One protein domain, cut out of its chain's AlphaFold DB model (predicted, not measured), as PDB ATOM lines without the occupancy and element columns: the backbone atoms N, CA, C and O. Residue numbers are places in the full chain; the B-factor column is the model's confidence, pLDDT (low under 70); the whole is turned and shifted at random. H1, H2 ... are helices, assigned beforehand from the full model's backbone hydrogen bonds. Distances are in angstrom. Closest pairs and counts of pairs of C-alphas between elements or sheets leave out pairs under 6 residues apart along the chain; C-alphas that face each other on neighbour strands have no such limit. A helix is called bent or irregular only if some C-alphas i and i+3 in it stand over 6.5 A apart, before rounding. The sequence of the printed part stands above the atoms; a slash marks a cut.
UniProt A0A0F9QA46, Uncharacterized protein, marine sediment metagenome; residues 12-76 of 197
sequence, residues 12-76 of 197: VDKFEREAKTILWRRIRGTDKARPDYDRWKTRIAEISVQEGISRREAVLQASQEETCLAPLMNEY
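AT A GLANCE: This is residues 12 to 76 of the 197 residues of an uncharacterized protein of marine sediment metagenome (UniProt A0A0F9QA46). Two equally long helices, H1 and H2, form a splayed hairpin that closes near the end of H1 and the start of H2; H3 packs on H2 toward the open end, and H4 packs on H1. The links 26 to 34 and 49 to 54 lie at opposite ends of the longest axis. The printed part has 65 residues, with four named helices in the order H1, H2, H3, H4 and no named strand: all helix. It is compact, with a radius of gyration of the C-alphas of 11.9 A, and elongated, spanning 40 by 26 by 17 A.

IN THESE COORDINATES: H1, residues 12 to 25, begins at C-alpha 12 (144.392, 171.026, 144.685) and is 19.8 A long. H2, residues 35 to 48, is also 19.8 A long. H3 is residues 55 to 64. H4, residues 67 to 75, ends at C-alpha 75 (138.891, 175.463, 135.308); it is irregular, with C-alphas 68 and 71 7.0 A apart.

HOW THE PARTS SIT: H1, H2 and H3 make an up-and-down bundle, each helix running against the one before. H1 and H2, a hairpin at a shallow tilt of 30 degrees, touch through residues 20 to 24 and 36 to 37; their closest C-alphas, Leu 23 and Tyr 37, are 5.1 A apart. H2 and H3, also a hairpin, touch at a steep tilt of 45 degrees, with the C-alphas of Ile 44 and Ala 58 closest at 5.2 A. H1 and H3 only just touch, with 3 pairs of C-alphas within 8 A, the closest being Val 12 and Arg 56 at 6.5 A. H4 touches H1, opposite ways at a steep tilt of 35.4 degrees, only just beyond shallow; the closest C-alphas are Ala 19 and Leu 69, 6.4 A apart. H3 and H4 touch only at the corner, Ser 63 and Leu 69 being closest, with C-alphas 6.3 A apart. H2 and H4 are apart. Every O i to N i+4 pair is within hydrogen-bond range in H1, H2 and H3, and 3 of 5 are in H4.

THE WHOLE: The C-alphas farthest apart, Thr 30 and Gly 52, are 39.9 A from each other. The printed part has no cut; the link H3 to H4 is tight and the other two are short. Mean pLDDT of the printed part is 83.8, with residues 28 to 33 under 70.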
ATOM      1  N   VAL A  12     145.273 170.712 143.552       81.00
ATOM      2  CA  VAL A  12     144.392 171.026 144.685       81.00
ATOM      3  C   VAL A  12     144.954 172.137 145.585       81.00
ATOM      4  O   VAL A  12     144.197 172.993 146.024       81.00
ATOM      5  N   ASP A  13     146.267 172.210 145.815       84.19
ATOM      6  CA  ASP A  13     146.873 173.283 146.626       84.19
ATOM      7  C   ASP A  13     146.841 174.646 145.907       84.19
ATOM      8  O   ASP A  13     146.926 175.709 146.536       84.19
ATOM      9  N   LYS A  14     146.791 174.647 144.568       85.06
ATOM     10  CA  LYS A  14     146.586 175.870 143.772       85.06
ATOM     11  C   LYS A  14     145.125 176.288 143.832       85.06
ATOM     12  O   LYS A  14     144.855 177.419 144.234       85.06
ATOM     13  N   PHE A  15     144.224 175.343 143.578       89.31
ATOM     14  CA  PHE A  15     142.789 175.535 143.723       89.31
ATOM     15  C   PHE A  15     142.430 176.088 145.110       89.31
ATOM     16  O   PHE A  15     141.775 177.119 145.208       89.31
ATOM     17  N   GLU A  16     142.943 175.491 146.195       91.38
ATOM     18  CA  GLU A  16     142.672 175.941 147.566       91.38
ATOM     19  C   GLU A  16     143.112 177.400 147.780       91.38
ATOM     20  O   GLU A  16     142.420 178.173 148.439       91.38
ATOM     21  N   ARG A  17     144.252 177.823 147.217       91.19
ATOM     22  CA  ARG A  17     144.729 179.215 147.329       91.19
ATOM     23  C   ARG A  17     143.860 180.197 146.546       91.19
ATOM     24  O   ARG A  17     143.595 181.301 147.033       91.19
ATOM     25  N   GLU A  18     143.417 179.814 145.358       90.88
ATOM     26  CA  GLU A  18     142.558 180.649 144.519       90.88
ATOM     27  C   GLU A  18     141.145 180.750 145.102       90.88
ATOM     28  O   GLU A  18     140.638 181.863 145.264       90.88
ATOM     29  N   ALA A  19     140.579 179.636 145.570       91.56
ATOM     30  CA  ALA A  19     139.305 179.589 146.282       91.56
ATOM     31  C   ALA A  19     139.323 180.495 147.521       91.56
ATOM     32  O   ALA A  19     138.460 181.364 147.675       91.56
ATOM     33  N   LYS A  20     140.374 180.396 148.351       91.94
ATOM     34  CA  LYS A  20     140.594 181.308 149.488       91.94
ATOM     35  C   LYS A  20     140.575 182.767 149.064       91.94
ATOM     36  O   LYS A  20     139.977 183.584 149.752       91.94
ATOM     37  N   THR A  21     141.226 183.098 147.953       90.38
ATOM     38  CA  THR A  21     141.328 184.475 147.461       90.38
ATOM     39  C   THR A  21     139.974 185.011 146.997       90.38
ATOM     40  O   THR A  21     139.639 186.154 147.312       90.38
ATOM     41  N   ILE A  22     139.182 184.202 146.288       89.75
ATOM     42  CA  ILE A  22     137.830 184.567 145.841       89.75
ATOM     43  C   ILE A  22     136.916 184.796 147.047       89.75
ATOM     44  O   ILE A  22     136.302 185.861 147.161       89.75
ATOM     45  N   LEU A  23     136.889 183.847 147.985       88.94
ATOM     46  CA  LEU A  23     136.085 183.936 149.205       88.94
ATOM     47  C   LEU A  23     136.515 185.117 150.086       88.94
ATOM     48  O   LEU A  23     135.675 185.842 150.610       88.94
ATOM     49  N   TRP A  24     137.820 185.378 150.203       84.56
ATOM     50  CA  TRP A  24     138.339 186.527 150.952       84.56
ATOM     51  C   TRP A  24     137.967 187.879 150.352       84.56
ATOM     52  O   TRP A  24     137.840 188.847 151.100       84.56
ATOM     53  N   ARG A  25     137.832 187.975 149.026       83.62
ATOM     54  CA  ARG A  25     137.463 189.226 148.349       83.62
ATOM     55  C   ARG A  25     135.973 189.541 148.470       83.62
ATOM     56  O   ARG A  25     135.603 190.707 148.361       83.62
ATOM     57  N   ARG A  26     135.128 188.544 148.753       77.31
ATOM     58  CA  ARG A  26     133.704 188.724 149.071       77.31
ATOM     59  C   ARG A  26     133.505 189.189 150.513       77.31
ATOM     60  O   ARG A  26     132.939 188.500 151.355       77.31
ATOM     61  N   ILE A  27     133.967 190.401 150.796       71.31
ATOM     62  CA  ILE A  27     133.653 191.070 152.058       71.31
ATOM     63  C   ILE A  27     132.178 191.481 152.013       71.31
ATOM     64  O   ILE A  27     131.753 192.179 151.092       71.31
ATOM     65  N   ARG A  28     131.395 191.053 153.008       61.25
ATOM     66  CA  ARG A  28     130.020 191.523 153.212       61.25
ATOM     67  C   ARG A  28     129.951 192.325 154.508       61.25
ATOM     68  O   ARG A  28     130.310 191.821 155.568       61.25
ATOM     69  N   GLY A  29     129.449 193.555 154.414       61.81
ATOM     70  CA  GLY A  29     129.232 194.438 155.561       61.81
ATOM     71  C   GLY A  29     130.427 195.327 155.923       61.81
ATOM     72  O   GLY A  29     131.432 195.385 155.216       61.81
ATOM     73  N   THR A  30     130.276 196.058 157.024       59.00
ATOM     74  CA  THR A  30     131.179 197.134 157.467       59.00
ATOM     75  C   THR A  30     132.419 196.645 158.222       59.00
ATOM     76  O   THR A  30     133.428 197.343 158.235       59.00
ATOM     77  N   ASP A  31     132.400 195.422 158.764       59.88
ATOM     78  CA  ASP A  31     133.381 194.967 159.766       59.88
ATOM     79  C   ASP A  31     134.376 193.907 159.284       59.88
ATOM     80  O   ASP A  31     134.764 193.016 160.036       59.88
ATOM     81  N   LYS A  32     134.822 193.966 158.021       65.81
ATOM     82  CA  LYS A  32     135.789 192.993 157.453       65.81
ATOM     83  C   LYS A  32     135.387 191.520 157.664       65.81
ATOM     84  O   LYS A  32     136.236 190.641 157.495       65.81
ATOM     85  N   ALA A  33     134.131 191.256 158.023       67.56
ATOM     86  CA  ALA A  33     133.613 189.929 158.284       67.56
ATOM     87  C   ALA A  33     133.646 189.144 156.974       67.56
ATOM     88  O   ALA A  33     133.296 189.667 155.910       67.56
ATOM     89  N   ARG A  34     134.114 187.895 157.046       79.56
ATOM     90  CA  ARG A  34     134.301 187.034 155.873       79.56
ATOM     91  C   ARG A  34     133.426 185.794 156.011       79.56
ATOM     92  O   ARG A  34     133.957 184.687 156.054       79.56
ATOM     93  N   PRO A  35     132.094 185.969 156.070       82.62
ATOM     94  CA  PRO A  35     131.181 184.880 156.393       82.62
ATOM     95  C   PRO A  35     131.313 183.701 155.422       82.62
ATOM     96  O   PRO A  35     131.289 182.560 155.865       82.62
ATOM     97  N   ASP A  36     131.529 183.959 154.128       84.44
ATOM     98  CA  ASP A  36     131.694 182.901 153.122       84.44
ATOM     99  C   ASP A  36     133.016 182.126 153.313       84.44
ATOM    100  O   ASP A  36     133.042 180.903 153.238       84.44
ATOM    101  N   TYR A  37     134.118 182.817 153.631       90.25
ATOM    102  CA  TYR A  37     135.402 182.169 153.925       90.25
ATOM    103  C   TYR A  37     135.353 181.352 155.220       90.25
ATOM    104  O   TYR A  37     135.858 180.231 155.263       90.25
ATOM    105  N   ASP A  38     134.762 181.915 156.273       89.50
ATOM    106  CA  ASP A  38     134.672 181.264 157.577       89.50
ATOM    107  C   ASP A  38     133.737 180.049 157.522       89.50
ATOM    108  O   ASP A  38     134.079 178.993 158.066       89.50
ATOM    109  N   ARG A  39     132.614 180.150 156.794       89.69
ATOM    110  CA  ARG A  39     131.718 179.019 156.507       89.69
ATOM    111  C   ARG A  39     132.455 177.916 155.759       89.69
ATOM    112  O   ARG A  39     132.494 176.786 156.237       89.69
ATOM    113  N   TRP A  40     133.101 178.252 154.645       93.38
ATOM    114  CA  TRP A  40     133.854 177.291 153.840       93.38
ATOM    115  C   TRP A  40     134.963 176.597 154.646       93.38
ATOM    116  O   TRP A  40     135.099 175.377 154.616       93.38
ATOM    117  N   LYS A  41     135.719 177.350 155.454       93.31
ATOM    118  CA  LYS A  41     136.761 176.796 156.333       93.31
ATOM    119  C   LYS A  41     136.190 175.852 157.394       93.31
ATOM    120  O   LYS A  41     136.799 174.818 157.669       93.31
ATOM    121  N   THR A  42     135.059 176.213 157.997       92.56
ATOM    122  CA  THR A  42     134.364 175.369 158.981       92.56
ATOM    123  C   THR A  42     133.910 174.071 158.325       92.56
ATOM    124  O   THR A  42     134.181 172.994 158.849       92.56
ATOM    125  N   ARG A  43     133.350 174.163 157.117       89.56
ATOM    126  CA  ARG A  43     132.891 173.010 156.346       89.56
ATOM    127  C   ARG A  43     134.015 172.034 155.999       89.56
ATOM    128  O   ARG A  43     133.863 170.832 156.184       89.56
ATOM    129  N   ILE A  44     135.180 172.540 155.585       92.12
ATOM    130  CA  ILE A  44     136.373 171.702 155.366       92.12
ATOM    131  C   ILE A  44     136.746 170.948 156.644       92.12
ATOM    132  O   ILE A  44     137.080 169.766 156.576       92.12
ATOM    133  N   ALA A  45     136.715 171.616 157.800       91.06
ATOM    134  CA  ALA A  45     137.057 170.991 159.073       91.06
ATOM    135  C   ALA A  45     136.051 169.895 159.458       91.06
ATOM    136  O   ALA A  45     136.479 168.823 159.865       91.06
ATOM    137  N   GLU A  46     134.750 170.130 159.271       90.38
ATOM    138  CA  GLU A  46     133.696 169.131 159.507       90.38
ATOM    139  C   GLU A  46     133.875 167.885 158.637       90.38
ATOM    140  O   GLU A  46     133.832 166.765 159.138       90.38
ATOM    141  N   ILE A  47     134.117 168.076 157.338       86.69
ATOM    142  CA  ILE A  47     134.299 166.971 156.392       86.69
ATOM    143  C   ILE A  47     135.606 166.224 156.684       86.69
ATOM    144  O   ILE A  47     135.643 165.000 156.639       86.69
ATOM    145  N   SER A  48     136.667 166.940 157.069       85.12
ATOM    146  CA  SER A  48     137.963 166.329 157.410       85.12
ATOM    147  C   SER A  48     137.921 165.443 158.663       85.12
ATOM    148  O   SER A  48     138.877 164.713 158.909       85.12
ATOM    149  N   VAL A  49     136.868 165.532 159.484       85.44
ATOM    150  CA  VAL A  49     136.668 164.669 160.663       85.44
ATOM    151  C   VAL A  49     136.020 163.330 160.281       85.44
ATOM    152  O   VAL A  49     136.097 162.378 161.054       85.44
ATOM    153  N   GLN A  50     135.408 163.224 159.099       80.31
ATOM    154  CA  GLN A  50     134.799 161.980 158.631       80.31
ATOM    155  C   GLN A  50     135.885 160.952 158.270       80.31
ATOM    156  O   GLN A  50     136.865 161.273 157.595       80.31
ATOM    157  N   GLU A  51     135.727 159.708 158.737       72.69
ATOM    158  CA  GLU A  51     136.697 158.642 158.472       72.69
ATOM    159  C   GLU A  51     136.847 158.387 156.967       72.69
ATOM    160  O   GLU A  51     135.867 158.240 156.240       72.69
ATOM    161  N   GLY A  52     138.097 158.314 156.504       73.25
ATOM    162  CA  GLY A  52     138.426 157.967 155.121       73.25
ATOM    163  C   GLY A  52     138.451 159.133 154.131       73.25
ATOM    164  O   GLY A  52     138.866 158.912 152.999       73.25
ATOM    165  N   ILE A  53     138.091 160.359 154.534       79.44
ATOM    166  CA  ILE A  53     138.144 161.526 153.643       79.44
ATOM    167  C   ILE A  53     139.480 162.255 153.795       79.44
ATOM    168  O   ILE A  53     139.865 162.722 154.870       79.44
ATOM    169  N   SER A  54     140.210 162.389 152.691       84.94
ATOM    170  CA  SER A  54     141.428 163.183 152.652       84.94
ATOM    171  C   SER A  54     141.111 164.679 152.716       84.94
ATOM    172  O   SER A  54     140.103 165.167 152.204       84.94
ATOM    173  N   ARG A  55     142.037 165.473 153.263       84.69
ATOM    174  CA  ARG A  55     141.906 166.942 153.285       84.69
ATOM    175  C   ARG A  55     141.628 167.539 151.898       84.69
ATOM    176  O   ARG A  55     140.954 168.558 151.794       84.69
ATOM    177  N   ARG A  56     142.167 166.930 150.837       84.88
ATOM    178  CA  ARG A  56     141.978 167.385 149.451       84.88
ATOM    179  C   ARG A  56     140.533 167.203 148.995       84.88
ATOM    180  O   ARG A  56     139.969 168.124 148.414       84.88
ATOM    181  N   GLU A  57     139.932 166.065 149.316       82.94
ATOM    182  CA  GLU A  57     138.516 165.793 149.051       82.94
ATOM    183  C   GLU A  57     137.617 166.713 149.875       82.94
ATOM    184  O   GLU A  57     136.685 167.295 149.328       82.94
ATOM    185  N   ALA A  58     137.959 166.953 151.145       88.12
ATOM    186  CA  ALA A  58     137.223 167.883 151.997       88.12
ATOM    187  C   ALA A  58     137.200 169.316 151.434       88.12
ATOM    188  O   ALA A  58     136.165 169.981 151.463       88.12
ATOM    189  N   VAL A  59     138.325 169.789 150.882       89.75
ATOM    190  CA  VAL A  59     138.417 171.098 150.207       89.75
ATOM    191  C   VAL A  59     137.501 171.161 148.990       89.75
ATOM    192  O   VAL A  59     136.834 172.176 148.780       89.75
ATOM    193  N   LEU A  60     137.455 170.100 148.189       87.62
ATOM    194  CA  LEU A  60     136.637 170.071 146.983       87.62
ATOM    195  C   LEU A  60     135.158 169.995 147.330       87.62
ATOM    196  O   LEU A  60     134.419 170.864 146.884       87.62
ATOM    197  N   GLN A  61     134.752 169.063 148.195       85.75
ATOM    198  CA  GLN A  61     133.369 168.929 148.658       85.75
ATOM    199  C   GLN A  61     132.838 170.226 149.277       85.75
ATOM    200  O   GLN A  61     131.789 170.714 148.866       85.75
ATOM    201  N   ALA A  62     133.597 170.863 150.176       90.56
ATOM    202  CA  ALA A  62     133.204 172.153 150.744       90.56
ATOM    203  C   ALA A  62     133.072 173.259 149.681       90.56
ATOM    204  O   ALA A  62     132.273 174.178 149.835       90.56
ATOM    205  N   SER A  63     133.854 173.193 148.598       90.81
ATOM    206  CA  SER A  63     133.793 174.176 147.512       90.81
ATOM    207  C   SER A  63     132.583 173.985 146.594       90.81
ATOM    208  O   SER A  63     132.147 174.960 145.990       90.81
ATOM    209  N   GLN A  64     132.009 172.777 146.521       84.75
ATOM    210  CA  GLN A  64     130.795 172.505 145.737       84.75
ATOM    211  C   GLN A  64     129.574 173.247 146.297       84.75
ATOM    212  O   GLN A  64     128.705 173.677 145.543       84.75
ATOM    213  N   GLU A  65     129.527 173.435 147.616       83.50
ATOM    214  CA  GLU A  65     128.449 174.159 148.299       83.50
ATOM    215  C   GLU A  65     128.528 175.685 148.066       83.50
ATOM    216  O   GLU A  65     127.562 176.417 148.292       83.50
ATOM    217  N   GLU A  66     129.660 176.190 147.562       87.00
ATOM    218  CA  GLU A  66     129.905 177.613 147.344       87.00
ATOM    219  C   GLU A  66     129.729 177.999 145.867       87.00
ATOM    220  O   GLU A  66     130.652 177.919 145.056       87.00
ATOM    221  N   THR A  67     128.558 178.541 145.517       84.38
ATOM    222  CA  THR A  67     128.204 178.941 144.131       84.38
ATOM    223  C   THR A  67     129.231 179.843 143.437       84.38
ATOM    224  O   THR A  67     129.360 179.831 142.215       84.38
ATOM    225  N   CYS A  68     129.986 180.638 144.195       83.25
ATOM    226  CA  CYS A  68     131.004 181.530 143.643       83.25
ATOM    227  C   CYS A  68     132.313 180.860 143.247       83.25
ATOM    228  O   CYS A  68     133.105 181.474 142.534       83.25
ATOM    229  N   LEU A  69     132.530 179.627 143.694       88.00
ATOM    230  CA  LEU A  69     133.673 178.818 143.311       88.00
ATOM    231  C   LEU A  69     133.376 177.948 142.089       88.00
ATOM    232  O   LEU A  69     134.317 177.430 141.504       88.00
ATOM    233  N   ALA A  70     132.119 177.848 141.640       83.50
ATOM    234  CA  ALA A  70     131.747 177.043 140.475       83.50
ATOM    235  C   ALA A  70     132.564 177.361 139.201       83.50
ATOM    236  O   ALA A  70     133.033 176.418 138.565       83.50
ATOM    237  N   PRO A  71     132.837 178.636 138.837       84.75
ATOM    238  CA  PRO A  71     133.704 178.932 137.694       84.75
ATOM    239  C   PRO A  71     135.126 178.399 137.889       84.75
ATOM    240  O   PRO A  71     135.680 177.801 136.977       84.75
ATOM    241  N   LEU A  72     135.677 178.553 139.099       86.38
ATOM    242  CA  LEU A  72     137.008 178.058 139.443       86.38
ATOM    243  C   LEU A  72     137.058 176.526 139.405       86.38
ATOM    244  O   LEU A  72     138.030 175.957 138.934       86.38
ATOM    245  N   MET A  73     136.008 175.844 139.863       84.75
ATOM    246  CA  MET A  73     135.934 174.383 139.819       84.75
ATOM    247  C   MET A  73     135.915 173.841 138.387       84.75
ATOM    248  O   MET A  73     136.490 172.790 138.141       84.75
ATOM    249  N   ASN A  74     135.326 174.569 137.435       80.56
ATOM    250  CA  ASN A  74     135.317 174.170 136.024       80.56
ATOM    251  C   ASN A  74     136.671 174.378 135.321       80.56
ATOM    252  O   ASN A  74     136.903 173.803 134.260       80.56
ATOM    253  N   GLU A  75     137.555 175.215 135.871       82.94
ATOM    254  CA  GLU A  75     138.891 175.463 135.308       82.94
ATOM    255  C   GLU A  75     139.902 174.362 135.664       82.94
ATOM    256  O   GLU A  75     140.929 174.224 134.993       82.94
ATOM    257  N   TYR A  76     139.619 173.579 136.706       81.25
ATOM    258  CA  TYR A  76     140.514 172.560 137.239       81.25
ATOM    259  C   TYR A  76     139.976 171.155 136.939       81.25
ATOM    260  O   TYR A  76     138.849 170.818 137.279       81.25
TER     261      TYR A  76